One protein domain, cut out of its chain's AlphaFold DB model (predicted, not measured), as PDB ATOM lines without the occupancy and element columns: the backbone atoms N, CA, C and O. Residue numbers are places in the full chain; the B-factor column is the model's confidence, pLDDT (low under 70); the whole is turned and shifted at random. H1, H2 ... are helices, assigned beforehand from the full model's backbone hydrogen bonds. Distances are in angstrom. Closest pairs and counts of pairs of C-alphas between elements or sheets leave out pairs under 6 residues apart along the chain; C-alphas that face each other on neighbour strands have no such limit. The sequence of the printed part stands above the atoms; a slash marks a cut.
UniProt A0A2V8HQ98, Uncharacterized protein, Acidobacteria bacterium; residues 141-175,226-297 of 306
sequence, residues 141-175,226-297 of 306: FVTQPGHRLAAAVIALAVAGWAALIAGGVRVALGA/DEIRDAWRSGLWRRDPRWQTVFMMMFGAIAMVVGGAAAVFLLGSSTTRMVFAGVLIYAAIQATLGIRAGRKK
ATOM      1  N   PHE A 141     138.006 125.465 168.626       78.19
ATOM      2  CA  PHE A 141     138.563 125.033 169.900       78.19
ATOM      3  C   PHE A 141     137.589 125.226 171.075       78.19
ATOM      4  O   PHE A 141     137.355 124.290 171.832       78.19
ATOM      5  N   VAL A 142     136.956 126.395 171.225       77.12
ATOM      6  CA  VAL A 142     136.022 126.662 172.339       77.12
ATOM      7  C   VAL A 142     134.730 125.840 172.226       77.12
ATOM      8  O   VAL A 142     134.123 125.483 173.241       77.12
ATOM      9  N   THR A 143     134.294 125.538 171.002       80.44
ATOM     10  CA  THR A 143     133.060 124.783 170.737       80.44
ATOM     11  C   THR A 143     133.240 123.267 170.831       80.44
ATOM     12  O   THR A 143     132.241 122.562 170.986       80.44
ATOM     13  N   GLN A 144     134.476 122.751 170.825       81.00
ATOM     14  CA  GLN A 144     134.730 121.325 171.021       81.00
ATOM     15  C   GLN A 144     134.238 120.847 172.403       81.00
ATOM     16  O   GLN A 144     134.541 121.468 173.434       81.00
ATOM     17  N   PRO A 145     133.510 119.714 172.471       73.44
ATOM     18  CA  PRO A 145     133.145 119.091 173.738       73.44
ATOM     19  C   PRO A 145     134.389 118.872 174.613       73.44
ATOM     20  O   PRO A 145     135.414 118.385 174.142       73.44
ATOM     21  N   GLY A 146     134.327 119.289 175.879       71.88
ATOM     22  CA  GLY A 146     135.448 119.192 176.827       71.88
ATOM     23  C   GLY A 146     136.427 120.376 176.850       71.88
ATOM     24  O   GLY A 146     137.203 120.478 177.795       71.88
ATOM     25  N   HIS A 147     136.357 121.322 175.905       77.88
ATOM     26  CA  HIS A 147     137.328 122.429 175.798       77.88
ATOM     27  C   HIS A 147     136.840 123.771 176.368       77.88
ATOM     28  O   HIS A 147     137.608 124.725 176.488       77.88
ATOM     29  N   ARG A 148     135.582 123.846 176.820       80.69
ATOM     30  CA  ARG A 148     135.000 125.058 177.430       80.69
ATOM     31  C   ARG A 148     135.776 125.545 178.654       80.69
ATOM     32  O   ARG A 148     135.934 126.748 178.840       80.69
ATOM     33  N   LEU A 149     136.280 124.619 179.471       81.25
ATOM     34  CA  LEU A 149     137.108 124.958 180.628       81.25
ATOM     35  C   LEU A 149     138.443 125.573 180.189       81.25
ATOM     36  O   LEU A 149     138.860 126.574 180.759       81.25
ATOM     37  N   ALA A 150     139.072 125.022 179.143       79.12
ATOM     38  CA  ALA A 150     140.314 125.549 178.583       79.12
ATOM     39  C   ALA A 150     140.120 126.968 178.021       79.12
ATOM     40  O   ALA A 150     140.906 127.868 178.310       79.12
ATOM     41  N   ALA A 151     139.020 127.197 177.304       79.56
ATOM     42  CA  ALA A 151     138.642 128.520 176.822       79.56
ATOM     43  C   ALA A 151     138.431 129.527 177.966       79.56
ATOM     44  O   ALA A 151     138.934 130.648 177.906       79.56
ATOM     45  N   ALA A 152     137.728 129.117 179.026       83.00
ATOM     46  CA  ALA A 152     137.469 129.964 180.185       83.00
ATOM     47  C   ALA A 152     138.760 130.357 180.920       83.00
ATOM     48  O   ALA A 152     138.915 131.519 181.294       83.00
ATOM     49  N   VAL A 153     139.709 129.430 181.096       83.94
ATOM     50  CA  VAL A 153     140.979 129.744 181.775       83.94
ATOM     51  C   VAL A 153     141.922 130.578 180.909       83.94
ATOM     52  O   VAL A 153     142.614 131.436 181.448       83.94
ATOM     53  N   ILE A 154     141.900 130.409 179.580       80.88
ATOM     54  CA  ILE A 154     142.607 131.309 178.655       80.88
ATOM     55  C   ILE A 154     142.016 132.717 178.746       80.88
ATOM     56  O   ILE A 154     142.761 133.682 178.902       80.88
ATOM     57  N   ALA A 155     140.687 132.849 178.703       83.38
ATOM     58  CA  ALA A 155     140.024 134.144 178.834       83.38
ATOM     59  C   ALA A 155     140.345 134.811 180.181       83.38
ATOM     60  O   ALA A 155     140.641 136.004 180.220       83.38
ATOM     61  N   LEU A 156     140.361 134.037 181.272       85.94
ATOM     62  CA  LEU A 156     140.777 134.507 182.591       85.94
ATOM     63  C   LEU A 156     142.237 134.979 182.595       85.94
ATOM     64  O   LEU A 156     142.531 136.025 183.171       85.94
ATOM     65  N   ALA A 157     143.138 134.247 181.931       81.38
ATOM     66  CA  ALA A 157     144.547 134.616 181.836       81.38
ATOM     67  C   ALA A 157     144.738 135.941 181.082       81.38
ATOM     68  O   ALA A 157     145.447 136.829 181.554       81.38
ATOM     69  N   VAL A 158     144.061 136.087 179.939       81.94
ATOM     70  CA  VAL A 158     144.095 137.295 179.103       81.94
ATOM     71  C   VAL A 158     143.493 138.488 179.845       81.94
ATOM     72  O   VAL A 158     144.098 139.558 179.875       81.94
ATOM     73  N   ALA A 159     142.338 138.310 180.492       83.62
ATOM     74  CA  ALA A 159     141.713 139.354 181.299       83.62
ATOM     75  C   ALA A 159     142.599 139.759 182.488       83.62
ATOM     76  O   ALA A 159     142.742 140.947 182.776       83.62
ATOM     77  N   GLY A 160     143.234 138.784 183.144       79.44
ATOM     78  CA  GLY A 160     144.173 139.020 184.233       79.44
ATOM     79  C   GLY A 160     145.393 139.826 183.792       79.44
ATOM     80  O   GLY A 160     145.741 140.825 184.424       79.44
ATOM     81  N   TRP A 161     145.993 139.454 182.660       83.38
ATOM     82  CA  TRP A 161     147.095 140.200 182.057       83.38
ATOM     83  C   TRP A 161     146.678 141.629 181.690       83.38
ATOM     84  O   TRP A 161     147.368 142.581 182.046       83.38
ATOM     85  N   ALA A 162     145.514 141.809 181.059       82.31
ATOM     86  CA  ALA A 162     145.009 143.131 180.699       82.31
ATOM     87  C   ALA A 162     144.779 144.020 181.935       82.31
ATOM     88  O   ALA A 162     145.154 145.191 181.925       82.31
ATOM     89  N   ALA A 163     144.217 143.466 183.014       78.56
ATOM     90  CA  ALA A 163     144.030 144.176 184.279       78.56
ATOM     91  C   ALA A 163     145.369 144.568 184.927       78.56
ATOM     92  O   ALA A 163     145.501 145.681 185.442       78.56
ATOM     93  N   LEU A 164     146.371 143.687 184.857       77.12
ATOM     94  CA  LEU A 164     147.723 143.960 185.340       77.12
ATOM     95  C   LEU A 164     148.370 145.118 184.567       77.12
ATOM     96  O   LEU A 164     148.858 146.061 185.188       77.12
ATOM     97  N   ILE A 165     148.323 145.085 183.232       77.31
ATOM     98  CA  ILE A 165     148.872 146.147 182.377       77.31
ATOM     99  C   ILE A 165     148.123 147.463 182.592       77.31
ATOM    100  O   ILE A 165     148.753 148.490 182.825       77.31
ATOM    101  N   ALA A 166     146.788 147.446 182.582       76.38
ATOM    102  CA  ALA A 166     145.979 148.642 182.805       76.38
ATOM    103  C   ALA A 166     146.260 149.282 184.174       76.38
ATOM    104  O   ALA A 166     146.283 150.506 184.301       76.38
ATOM    105  N   GLY A 167     146.491 148.465 185.203       74.12
ATOM    106  CA  GLY A 167     146.861 148.948 186.527       74.12
ATOM    107  C   GLY A 167     148.275 149.507 186.576       74.12
ATOM    108  O   GLY A 167     148.460 150.597 187.105       74.12
ATOM    109  N   GLY A 168     149.240 148.834 185.946       68.44
ATOM    110  CA  GLY A 168     150.605 149.342 185.805       68.44
ATOM    111  C   GLY A 168     150.645 150.693 185.091       68.44
ATOM    112  O   GLY A 168     151.285 151.619 185.577       68.44
ATOM    113  N   VAL A 169     149.880 150.847 184.005       71.88
ATOM    114  CA  VAL A 169     149.720 152.129 183.296       71.88
ATOM    115  C   VAL A 169     149.107 153.192 184.209       71.88
ATOM    116  O   VAL A 169     149.613 154.308 184.264       71.88
ATOM    117  N   ARG A 170     148.060 152.868 184.980       71.94
ATOM    118  CA  ARG A 170     147.474 153.816 185.946       71.94
ATOM    119  C   ARG A 170     148.447 154.231 187.046       71.94
ATOM    120  O   ARG A 170     148.433 155.394 187.428       71.94
ATOM    121  N   VAL A 171     149.272 153.314 187.549       67.81
ATOM    122  CA  VAL A 171     150.319 153.637 188.531       67.81
ATOM    123  C   VAL A 171     151.384 154.524 187.897       67.81
ATOM    124  O   VAL A 171     151.729 155.548 188.475       67.81
ATOM    125  N   ALA A 172     151.845 154.192 186.692       63.53
ATOM    126  CA  ALA A 172     152.856 154.968 185.979       63.53
ATOM    127  C   ALA A 172     152.384 156.399 185.667       63.53
ATOM    128  O   ALA A 172     153.134 157.350 185.848       63.53
ATOM    129  N   LEU A 173     151.115 156.567 185.280       64.88
ATOM    130  CA  LEU A 173     150.488 157.880 185.088       64.88
ATOM    131  C   LEU A 173     150.087 158.553 186.416       64.88
ATOM    132  O   LEU A 173     149.762 159.737 186.442       64.88
ATOM    133  N   GLY A 174     150.038 157.801 187.517       55.94
ATOM    134  CA  GLY A 174     149.598 158.236 188.843       55.94
ATOM    135  C   GLY A 174     150.736 158.685 189.764       55.94
ATOM    136  O   GLY A 174     150.505 159.559 190.597       55.94
ATOM    137  N   ALA A 175     151.950 158.159 189.595       55.50
ATOM    138  CA  ALA A 175     153.131 158.510 190.380       55.50
ATOM    139  C   ALA A 175     153.537 159.982 190.172       55.50
ATOM    140  O   ALA A 175     153.456 160.521 189.071       55.50
ATOM    141  N   ASP A 226     150.575 144.073 205.781       62.62
ATOM    142  CA  ASP A 226     149.628 144.559 206.779       62.62
ATOM    143  C   ASP A 226     148.787 145.724 206.224       62.62
ATOM    144  O   ASP A 226     147.566 145.673 206.341       62.62
ATOM    145  N   GLU A 227     149.373 146.663 205.469       67.88
ATOM    146  CA  GLU A 227     148.614 147.723 204.777       67.88
ATOM    147  C   GLU A 227     147.617 147.160 203.753       67.88
ATOM    148  O   GLU A 227     146.471 147.602 203.688       67.88
ATOM    149  N   ILE A 228     148.017 146.139 202.981       70.56
ATOM    150  CA  ILE A 228     147.114 145.458 202.035       70.56
ATOM    151  C   ILE A 228     145.963 144.781 202.788       70.56
ATOM    152  O   ILE A 228     144.803 144.856 202.371       70.56
ATOM    153  N   ARG A 229     146.256 144.116 203.912       70.94
ATOM    154  CA  ARG A 229     145.240 143.449 204.736       70.94
ATOM    155  C   ARG A 229     144.260 144.453 205.339       70.94
ATOM    156  O   ARG A 229     143.057 144.188 205.351       70.94
ATOM    157  N   ASP A 230     144.755 145.580 205.823       73.38
ATOM    158  CA  ASP A 230     143.930 146.609 206.447       73.38
ATOM    159  C   ASP A 230     143.070 147.326 205.409       73.38
ATOM    160  O   ASP A 230     141.869 147.498 205.629       73.38
ATOM    161  N   ALA A 231     143.611 147.622 204.225       73.62
ATOM    162  CA  ALA A 231     142.850 148.151 203.094       73.62
ATOM    163  C   ALA A 231     141.758 147.184 202.601       73.62
ATOM    164  O   ALA A 231     140.666 147.610 202.207       73.62
ATOM    165  N   TRP A 232     142.017 145.873 202.663       71.69
ATOM    166  CA  TRP A 232     141.016 144.846 202.372       71.69
ATOM    167  C   TRP A 232     139.879 144.845 203.402       71.69
ATOM    168  O   TRP A 232     138.708 144.916 203.026       71.69
ATOM    169  N   ARG A 233     140.217 144.802 204.699       80.50
ATOM    170  CA  ARG A 233     139.252 144.727 205.815       80.50
ATOM    171  C   ARG A 233     138.402 145.984 205.960       80.50
ATOM    172  O   ARG A 233     137.212 145.886 206.236       80.50
ATOM    173  N   SER A 234     139.008 147.146 205.759       78.94
ATOM    174  CA  SER A 234     138.335 148.448 205.816       78.94
ATOM    175  C   SER A 234     137.492 148.753 204.572       78.94
ATOM    176  O   SER A 234     136.730 149.718 204.561       78.94
ATOM    177  N   GLY A 235     137.612 147.949 203.508       80.50
ATOM    178  CA  GLY A 235     136.902 148.175 202.250       80.50
ATOM    179  C   GLY A 235     137.434 149.358 201.435       80.50
ATOM    180  O   GLY A 235     136.782 149.766 200.470       80.50
ATOM    181  N   LEU A 236     138.612 149.894 201.780       75.69
ATOM    182  CA  LEU A 236     139.260 150.993 201.052       75.69
ATOM    183  C   LEU A 236     139.493 150.646 199.581       75.69
ATOM    184  O   LEU A 236     139.346 151.504 198.720       75.69
ATOM    185  N   TRP A 237     139.713 149.368 199.271       76.38
ATOM    186  CA  TRP A 237     139.842 148.873 197.899       76.38
ATOM    187  C   TRP A 237     138.640 149.152 196.988       76.38
ATOM    188  O   TRP A 237     138.787 149.091 195.772       76.38
ATOM    189  N   ARG A 238     137.457 149.456 197.539       78.00
ATOM    190  CA  ARG A 238     136.275 149.849 196.752       78.00
ATOM    191  C   ARG A 238     136.126 151.353 196.595       78.00
ATOM    192  O   ARG A 238     135.455 151.779 195.663       78.00
ATOM    193  N   ARG A 239     136.686 152.146 197.507       78.31
ATOM    194  CA  ARG A 239     136.405 153.587 197.626       78.31
ATOM    195  C   ARG A 239     137.586 154.465 197.230       78.31
ATOM    196  O   ARG A 239     137.365 155.545 196.702       78.31
ATOM    197  N   ASP A 240     138.806 154.003 197.475       74.31
ATOM    198  CA  ASP A 240     140.033 154.736 197.185       74.31
ATOM    199  C   ASP A 240     140.601 154.310 195.812       74.31
ATOM    200  O   ASP A 240     140.958 153.136 195.646       74.31
ATOM    201  N   PRO A 241     140.715 155.229 194.831       73.94
ATOM    202  CA  PRO A 241     141.276 154.949 193.505       73.94
ATOM    203  C   PRO A 241     142.691 154.356 193.525       73.94
ATOM    204  O   PRO A 241     143.047 153.551 192.653       73.94
ATOM    205  N   ARG A 242     143.502 154.711 194.532       73.25
ATOM    206  CA  ARG A 242     144.842 154.147 194.724       73.25
ATOM    207  C   ARG A 242     144.741 152.653 195.012       73.25
ATOM    208  O   ARG A 242     145.328 151.843 194.295       73.25
ATOM    209  N   TRP A 243     143.948 152.274 196.014       76.31
ATOM    210  CA  TRP A 243     143.756 150.873 196.384       76.31
ATOM    211  C   TRP A 243     143.004 150.087 195.308       76.31
ATOM    212  O   TRP A 243     143.368 148.946 195.045       76.31
ATOM    213  N   GLN A 244     142.039 150.686 194.610       79.19
ATOM    214  CA  GLN A 244     141.398 150.057 193.448       79.19
ATOM    215  C   GLN A 244     142.429 149.628 192.395       79.19
ATOM    216  O   GLN A 244     142.353 148.516 191.876       79.19
ATOM    217  N   THR A 245     143.422 150.477 192.112       76.31
ATOM    218  CA  THR A 245     144.483 150.177 191.141       76.31
ATOM    219  C   THR A 245     145.387 149.041 191.627       76.31
ATOM    220  O   THR A 245     145.632 148.096 190.878       76.31
ATOM    221  N   VAL A 246     145.807 149.071 192.896       75.75
ATOM    222  CA  VAL A 246     146.639 148.018 193.512       75.75
ATOM    223  C   VAL A 246     145.921 146.667 193.525       75.75
ATOM    224  O   VAL A 246     146.480 145.659 193.094       75.75
ATOM    225  N   PHE A 247     144.660 146.631 193.962       79.12
ATOM    226  CA  PHE A 247     143.870 145.400 193.990       79.12
ATOM    227  C   PHE A 247     143.539 144.897 192.581       79.12
ATOM    228  O   PHE A 247     143.582 143.692 192.356       79.12
ATOM    229  N   MET A 248     143.287 145.783 191.612       83.12
ATOM    230  CA  MET A 248     143.120 145.398 190.208       83.12
ATOM    231  C   MET A 248     144.386 144.735 189.646       83.12
ATOM    232  O   MET A 248     144.278 143.691 189.009       83.12
ATOM    233  N   MET A 249     145.576 145.287 189.917       78.69
ATOM    234  CA  MET A 249     146.848 144.666 189.520       78.69
ATOM    235  C   MET A 249     147.056 143.315 190.205       78.69
ATOM    236  O   MET A 249     147.426 142.349 189.547       78.69
ATOM    237  N   MET A 250     146.789 143.227 191.510       75.31
ATOM    238  CA  MET A 250     146.977 142.002 192.289       75.31
ATOM    239  C   MET A 250     146.025 140.885 191.837       75.31
ATOM    240  O   MET A 250     146.468 139.766 191.582       75.31
ATOM    241  N   PHE A 251     144.733 141.181 191.668       82.31
ATOM    242  CA  PHE A 251     143.773 140.223 191.116       82.31
ATOM    243  C   PHE A 251     144.083 139.880 189.660       82.31
ATOM    244  O   PHE A 251     143.967 138.716 189.284       82.31
ATOM    245  N   GLY A 252     144.531 140.856 188.868       77.62
ATOM    246  CA  GLY A 252     144.987 140.643 187.500       77.62
ATOM    247  C   GLY A 252     146.157 139.663 187.424       77.62
ATOM    248  O   GLY A 252     146.088 138.674 186.698       77.62
ATOM    249  N   ALA A 253     147.190 139.863 188.244       71.12
ATOM    250  CA  ALA A 253     148.338 138.966 188.337       71.12
ATOM    251  C   ALA A 253     147.935 137.550 188.780       71.12
ATOM    252  O   ALA A 253     148.365 136.574 188.168       71.12
ATOM    253  N   ILE A 254     147.074 137.421 189.798       77.00
ATOM    254  CA  ILE A 254     146.569 136.115 190.256       77.00
ATOM    255  C   ILE A 254     145.787 135.419 189.135       77.00
ATOM    256  O   ILE A 254     146.050 134.254 188.842       77.00
ATOM    257  N   ALA A 255     144.863 136.121 188.477       77.19
ATOM    258  CA  ALA A 255     144.074 135.584 187.372       77.19
ATOM    259  C   ALA A 255     144.951 135.175 186.178       77.19
ATOM    260  O   ALA A 255     144.738 134.111 185.600       77.19
ATOM    261  N   MET A 256     145.974 135.970 185.856       80.88
ATOM    262  CA  MET A 256     146.958 135.669 184.817       80.88
ATOM    263  C   MET A 256     147.730 134.385 185.130       80.88
ATOM    264  O   MET A 256     147.805 133.494 184.288       80.88
ATOM    265  N   VAL A 257     148.283 134.269 186.342       74.81
ATOM    266  CA  VAL A 257     149.085 133.107 186.755       74.81
ATOM    267  C   VAL A 257     148.223 131.850 186.839       74.81
ATOM    268  O   VAL A 257     148.592 130.819 186.282       74.81
ATOM    269  N   VAL A 258     147.062 131.929 187.495       79.44
ATOM    270  CA  VAL A 258     146.150 130.786 187.649       79.44
ATOM    271  C   VAL A 258     145.576 130.367 186.297       79.44
ATOM    272  O   VAL A 258     145.612 129.185 185.965       79.44
ATOM    273  N   GLY A 259     145.088 131.319 185.497       76.44
ATOM    274  CA  GLY A 259     144.546 131.052 184.167       76.44
ATOM    275  C   GLY A 259     145.599 130.480 183.217       76.44
ATOM    276  O   GLY A 259     145.339 129.487 182.543       76.44
ATOM    277  N   GLY A 260     146.810 131.046 183.217       76.31
ATOM    278  CA  GLY A 260     147.928 130.572 182.401       76.31
ATOM    279  C   GLY A 260     148.387 129.168 182.795       76.31
ATOM    280  O   GLY A 260     148.506 128.296 181.935       76.31
ATOM    281  N   ALA A 261     148.571 128.906 184.092       74.94
ATOM    282  CA  ALA A 261     148.932 127.578 184.589       74.94
ATOM    283  C   ALA A 261     147.842 126.536 184.288       74.94
ATOM    284  O   ALA A 261     148.150 125.426 183.854       74.94
ATOM    285  N   ALA A 262     146.566 126.896 184.458       78.50
ATOM    286  CA  ALA A 262     145.450 126.023 184.116       78.50
ATOM    287  C   ALA A 262     145.366 125.763 182.603       78.50
ATOM    288  O   ALA A 262     145.096 124.634 182.204       78.50
ATOM    289  N   ALA A 263     145.652 126.757 181.756       78.44
ATOM    290  CA  ALA A 263     145.714 126.575 180.307       78.44
ATOM    291  C   ALA A 263     146.845 125.612 179.908       78.44
ATOM    292  O   ALA A 263     146.606 124.674 179.151       78.44
ATOM    293  N   VAL A 264     148.048 125.777 180.475       75.69
ATOM    294  CA  VAL A 264     149.186 124.867 180.244       75.69
ATOM    295  C   VAL A 264     148.874 123.450 180.723       75.69
ATOM    296  O   VAL A 264     149.211 122.487 180.043       75.69
ATOM    297  N   PHE A 265     148.198 123.295 181.860       78.06
ATOM    298  CA  PHE A 265     147.800 121.980 182.354       78.06
ATOM    299  C   PHE A 265     146.728 121.328 181.465       78.06
ATOM    300  O   PHE A 265     146.841 120.160 181.096       78.06
ATOM    301  N   LEU A 266     145.695 122.070 181.063       77.69
ATOM    302  CA  LEU A 266     144.614 121.526 180.236       77.69
ATOM    303  C   LEU A 266     145.079 121.195 178.813       77.69
ATOM    304  O   LEU A 266     144.644 120.188 178.260       77.69
ATOM    305  N   LEU A 267     145.991 121.987 178.246       76.81
ATOM    306  CA  LEU A 267     146.444 121.855 176.854       76.81
ATOM    307  C   LEU A 267     147.780 121.138 176.691       76.81
ATOM    308  O   LEU A 267     148.116 120.702 175.594       76.81
ATOM    309  N   GLY A 268     148.544 121.005 177.771       68.94
ATOM    310  CA  GLY A 268     149.830 120.333 177.764       68.94
ATOM    311  C   GLY A 268     149.708 118.837 177.485       68.94
ATOM    312  O   GLY A 268     148.704 118.193 177.804       68.94
ATOM    313  N   SER A 269     150.784 118.273 176.933       76.69
ATOM    314  CA  SER A 269     150.939 116.823 176.792       76.69
ATOM    315  C   SER A 269     150.860 116.121 178.157       76.69
ATOM    316  O   SER A 269     151.057 116.749 179.202       76.69
ATOM    317  N   SER A 270     150.626 114.805 178.175       77.56
ATOM    318  CA  SER A 270     150.603 114.017 179.421       77.56
ATOM    319  C   SER A 270     151.857 114.236 180.280       77.56
ATOM    320  O   SER A 270     151.757 114.372 181.498       77.56
ATOM    321  N   THR A 271     153.022 114.378 179.643       75.56
ATOM    322  CA  THR A 271     154.292 114.699 180.308       75.56
ATOM    323  C   THR A 271     154.265 116.091 180.937       75.56
ATOM    324  O   THR A 271     154.607 116.246 182.108       75.56
ATOM    325  N   THR A 272     153.798 117.106 180.202       73.62
ATOM    326  CA  THR A 272     153.660 118.481 180.706       73.62
ATOM    327  C   THR A 272     152.729 118.536 181.917       73.62
ATOM    328  O   THR A 272     153.058 119.188 182.904       73.62
ATOM    329  N   ARG A 273     151.611 117.800 181.883       79.19
ATOM    330  CA  ARG A 273     150.658 117.694 183.001       79.19
ATOM    331  C   ARG A 273     151.291 117.092 184.248       79.19
ATOM    332  O   ARG A 273     151.111 117.639 185.331       79.19
ATOM    333  N   MET A 274     152.045 116.000 184.106       77.44
ATOM    334  CA  MET A 274     152.725 115.350 185.232       77.44
ATOM    335  C   MET A 274     153.781 116.256 185.867       77.44
ATOM    336  O   MET A 274     153.822 116.385 187.090       77.44
ATOM    337  N   VAL A 275     154.590 116.930 185.046       78.31
ATOM    338  CA  VAL A 275     155.596 117.883 185.534       78.31
ATOM    339  C   VAL A 275     154.922 119.047 186.263       78.31
ATOM    340  O   VAL A 275     155.303 119.361 187.390       78.31
ATOM    341  N   PHE A 276     153.877 119.645 185.681       75.00
ATOM    342  CA  PHE A 276     153.150 120.745 186.321       75.00
ATOM    343  C   PHE A 276     152.455 120.322 187.618       75.00
ATOM    344  O   PHE A 276     152.504 121.057 188.600       75.00
ATOM    345  N   ALA A 277     151.849 119.132 187.655       75.69
ATOM    346  CA  ALA A 277     151.261 118.585 188.874       75.69
ATOM    347  C   ALA A 277     152.322 118.410 189.971       75.69
ATOM    348  O   ALA A 277     152.093 118.817 191.108       75.69
ATOM    349  N   GLY A 278     153.500 117.881 189.626       75.25
ATOM    350  CA  GLY A 278     154.625 117.755 190.553       75.25
ATOM    351  C   GLY A 278     155.088 119.105 191.105       75.25
ATOM    352  O   GLY A 278     155.265 119.245 192.314       75.25
ATOM    353  N   VAL A 279     155.206 120.122 190.245       76.25
ATOM    354  CA  VAL A 279     155.565 121.491 190.652       76.25
ATOM    355  C   VAL A 279     154.506 122.100 191.574       76.25
ATOM    356  O   VAL A 279     154.857 122.695 192.588       76.25
ATOM    357  N   LEU A 280     153.215 121.926 191.273       72.44
ATOM    358  CA  LEU A 280     152.124 122.435 192.111       72.44
ATOM    359  C   LEU A 280     152.075 121.743 193.478       72.44
ATOM    360  O   LEU A 280     151.907 122.413 194.495       72.44
ATOM    361  N   ILE A 281     152.268 120.422 193.519       78.50
ATOM    362  CA  ILE A 281     152.352 119.657 194.770       78.50
ATOM    363  C   ILE A 281     153.546 120.135 195.593       78.50
ATOM    364  O   ILE A 281     153.402 120.421 196.781       78.50
ATOM    365  N   TYR A 282     154.712 120.286 194.965       74.44
ATOM    366  CA  TYR A 282     155.903 120.808 195.624       74.44
ATOM    367  C   TYR A 282     155.675 122.221 196.179       74.44
ATOM    368  O   TYR A 282     155.979 122.483 197.342       74.44
ATOM    369  N   ALA A 283     155.076 123.115 195.390       70.81
ATOM    370  CA  ALA A 283     154.746 124.470 195.819       70.81
ATOM    371  C   ALA A 283     153.750 124.478 196.992       70.81
ATOM    372  O   ALA A 283     153.932 125.240 197.941       70.81
ATOM    373  N   ALA A 284     152.740 123.604 196.982       70.94
ATOM    374  CA  ALA A 284     151.779 123.465 198.078       70.94
ATOM    375  C   ALA A 284     152.434 122.932 199.363       70.94
ATOM    376  O   ALA A 284     152.159 123.433 200.459       70.94
ATOM    377  N   ILE A 285     153.340 121.956 199.239       76.94
ATOM    378  CA  ILE A 285     154.145 121.449 200.356       76.94
ATOM    379  C   ILE A 285     155.000 122.583 200.927       76.94
ATOM    380  O   ILE A 285     154.960 122.824 202.134       76.94
ATOM    381  N   GLN A 286     155.706 123.330 200.078       69.75
ATOM    382  CA  GLN A 286     156.556 124.437 200.518       69.75
ATOM    383  C   GLN A 286     155.763 125.578 201.156       69.75
ATOM    384  O   GLN A 286     156.165 126.093 202.197       69.75
ATOM    385  N   ALA A 287     154.599 125.930 200.610       67.69
ATOM    386  CA  ALA A 287     153.710 126.913 201.220       67.69
ATOM    387  C   ALA A 287     153.249 126.455 202.616       67.69
ATOM    388  O   ALA A 287     153.277 127.227 203.574       67.69
ATOM    389  N   THR A 288     152.899 125.175 202.766       71.94
ATOM    390  CA  THR A 288     152.460 124.599 204.047       71.94
ATOM    391  C   THR A 288     153.594 124.556 205.078       71.94
ATOM    392  O   THR A 288     153.391 124.902 206.247       71.94
ATOM    393  N   LEU A 289     154.799 124.166 204.656       71.06
ATOM    394  CA  LEU A 289     155.990 124.131 205.505       71.06
ATOM    395  C   LEU A 289     156.444 125.542 205.902       71.06
ATOM    396  O   LEU A 289     156.723 125.779 207.078       71.06
ATOM    397  N   GLY A 290     156.422 126.497 204.970       54.72
ATOM    398  CA  GLY A 290     156.719 127.907 205.227       54.72
ATOM    399  C   GLY A 290     155.746 128.540 206.226       54.72
ATOM    400  O   GLY A 290     156.170 129.215 207.165       54.72
ATOM    401  N   ILE A 291     154.446 128.243 206.112       60.12
ATOM    402  CA  ILE A 291     153.424 128.689 207.075       60.12
ATOM    403  C   ILE A 291     153.653 128.068 208.465       60.12
ATOM    404  O   ILE A 291     153.467 128.749 209.480       60.12
ATOM    405  N   ARG A 292     154.063 126.793 208.547       55.78
ATOM    406  CA  ARG A 292     154.408 126.132 209.822       55.78
ATOM    407  C   ARG A 292     155.658 126.734 210.466       55.78
ATOM    408  O   ARG A 292     155.643 126.982 211.670       55.78
ATOM    409  N   ALA A 293     156.703 127.005 209.687       55.56
ATOM    410  CA  ALA A 293     157.932 127.628 210.172       55.56
ATOM    411  C   ALA A 293     157.690 129.065 210.672       55.56
ATOM    412  O   ALA A 293     158.144 129.425 211.758       55.56
ATOM    413  N   GLY A 294     156.890 129.854 209.944       48.59
ATOM    414  CA  GLY A 294     156.503 131.210 210.351       48.59
ATOM    415  C   GLY A 294     155.655 131.252 211.630       48.59
ATOM    416  O   GLY A 294     155.855 132.126 212.473       48.59
ATOM    417  N   ARG A 295     154.756 130.273 211.832       54.31
ATOM    418  CA  ARG A 295     153.986 130.133 213.084       54.31
ATOM    419  C   ARG A 295     154.858 129.763 214.284       54.31
ATOM    420  O   ARG A 295     154.620 130.276 215.371       54.31
ATOM    421  N   LYS A 296     155.874 128.913 214.095       51.88
ATOM    422  CA  LYS A 296     156.809 128.521 215.165       51.88
ATOM    423  C   LYS A 296     157.654 129.705 215.651       51.88
ATOM    424  O   LYS A 296     157.833 129.856 216.851       51.88
ATOM    425  N   LYS A 297     158.092 130.572 214.730       49.00
ATOM    426  CA  LYS A 297     158.887 131.775 215.036       49.00
ATOM    427  C   LYS A 297     158.097 132.829 215.831       49.00
ATOM    428  O   LYS A 297     158.607 133.376 216.794       49.00
TER     429      LYS A 297
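AT A GLANCE: This is residues 141 to 175 and 226 to 297 of the 306 residues of an uncharacterized protein of Acidobacteria bacterium (UniProt A0A2V8HQ98). Three long helices make a flat V: H5, the longest, folds back from the end of H4 as one arm, while H4 and H1 lie side by side as the other. Residues 281 to 297 of H5 stick out free, and two short helices, H3 and H2, sit at the far end of H4 from H5, with H2 about perpendicular to H4. You are looking at 107 printed residues with five named helices, H1 to H5 in chain order, and no named strand; the class is all helix. The whole is loose, with a radius of gyration of the C-alphas of 17.6 A, and spans 44 by 43 by 22 A.

IN THESE COORDINATES: Find C-alpha 270 at (150.603, 114.017, 179.421); from there H5, residues 270 to 297, runs 40.6 A to C-alpha 297 at (158.887, 131.775, 215.036). Before it comes H4, residues 241 to 267, 37.4 A long. Look for H1 at residues 148 to 174, where C-alpha 148 stands at (135.000, 125.058, 177.430); it is 38.0 A long. The short helices are H2, residues 226 to 233, and H3, residues 236 to 239.

HOW THE PARTS SIT: Start from H4, the hub, which touches three other helices. H5 and H4 form a helical hairpin: they run opposite ways at a steep tilt of 43 degrees. They touch through residues 272 to 276 of H5 and 264 to 266 of H4 alone, and their closest C-alphas, Phe 265 and Arg 273, are 5.2 A apart. H1 touches H4 with 58 pairs of C-alphas within 8 A; look at Gly 160 and Gly 252, the closest C-alphas, 3.7 A apart. These two run opposite ways at a shallow tilt of 30 degrees. H3 touches H4 only at the corner by their link, with residues 243 to 247 of H4 alone; the closest C-alphas, Trp 237 and Trp 243, are 4.6 A apart. H2 is close to H4 but not clearly touching, about perpendicular at 89 degrees, with the closest C-alphas, Ala 231 and Trp 243, 7.3 A apart. H1 and H5 are apart. In H1, H2, H4 and H5 every O i to N i+4 pair is within hydrogen-bond range; H3 is too short for such a pair.

THE WHOLE: The two C-alphas farthest apart, those of Thr 143 and Lys 297, are 51.8 A apart. Residues 176 to 225 are not printed, and C-alphas 175 and 226 stand 21.8 A apart across the cut, which lies in the link from H1 to H2. The links H2 to H3, H3 to H4 and H4 to H5 are tight. The mean pLDDT of the printed part is 74.2; among the residues under 70 are 171 to 175 and 290 to 297.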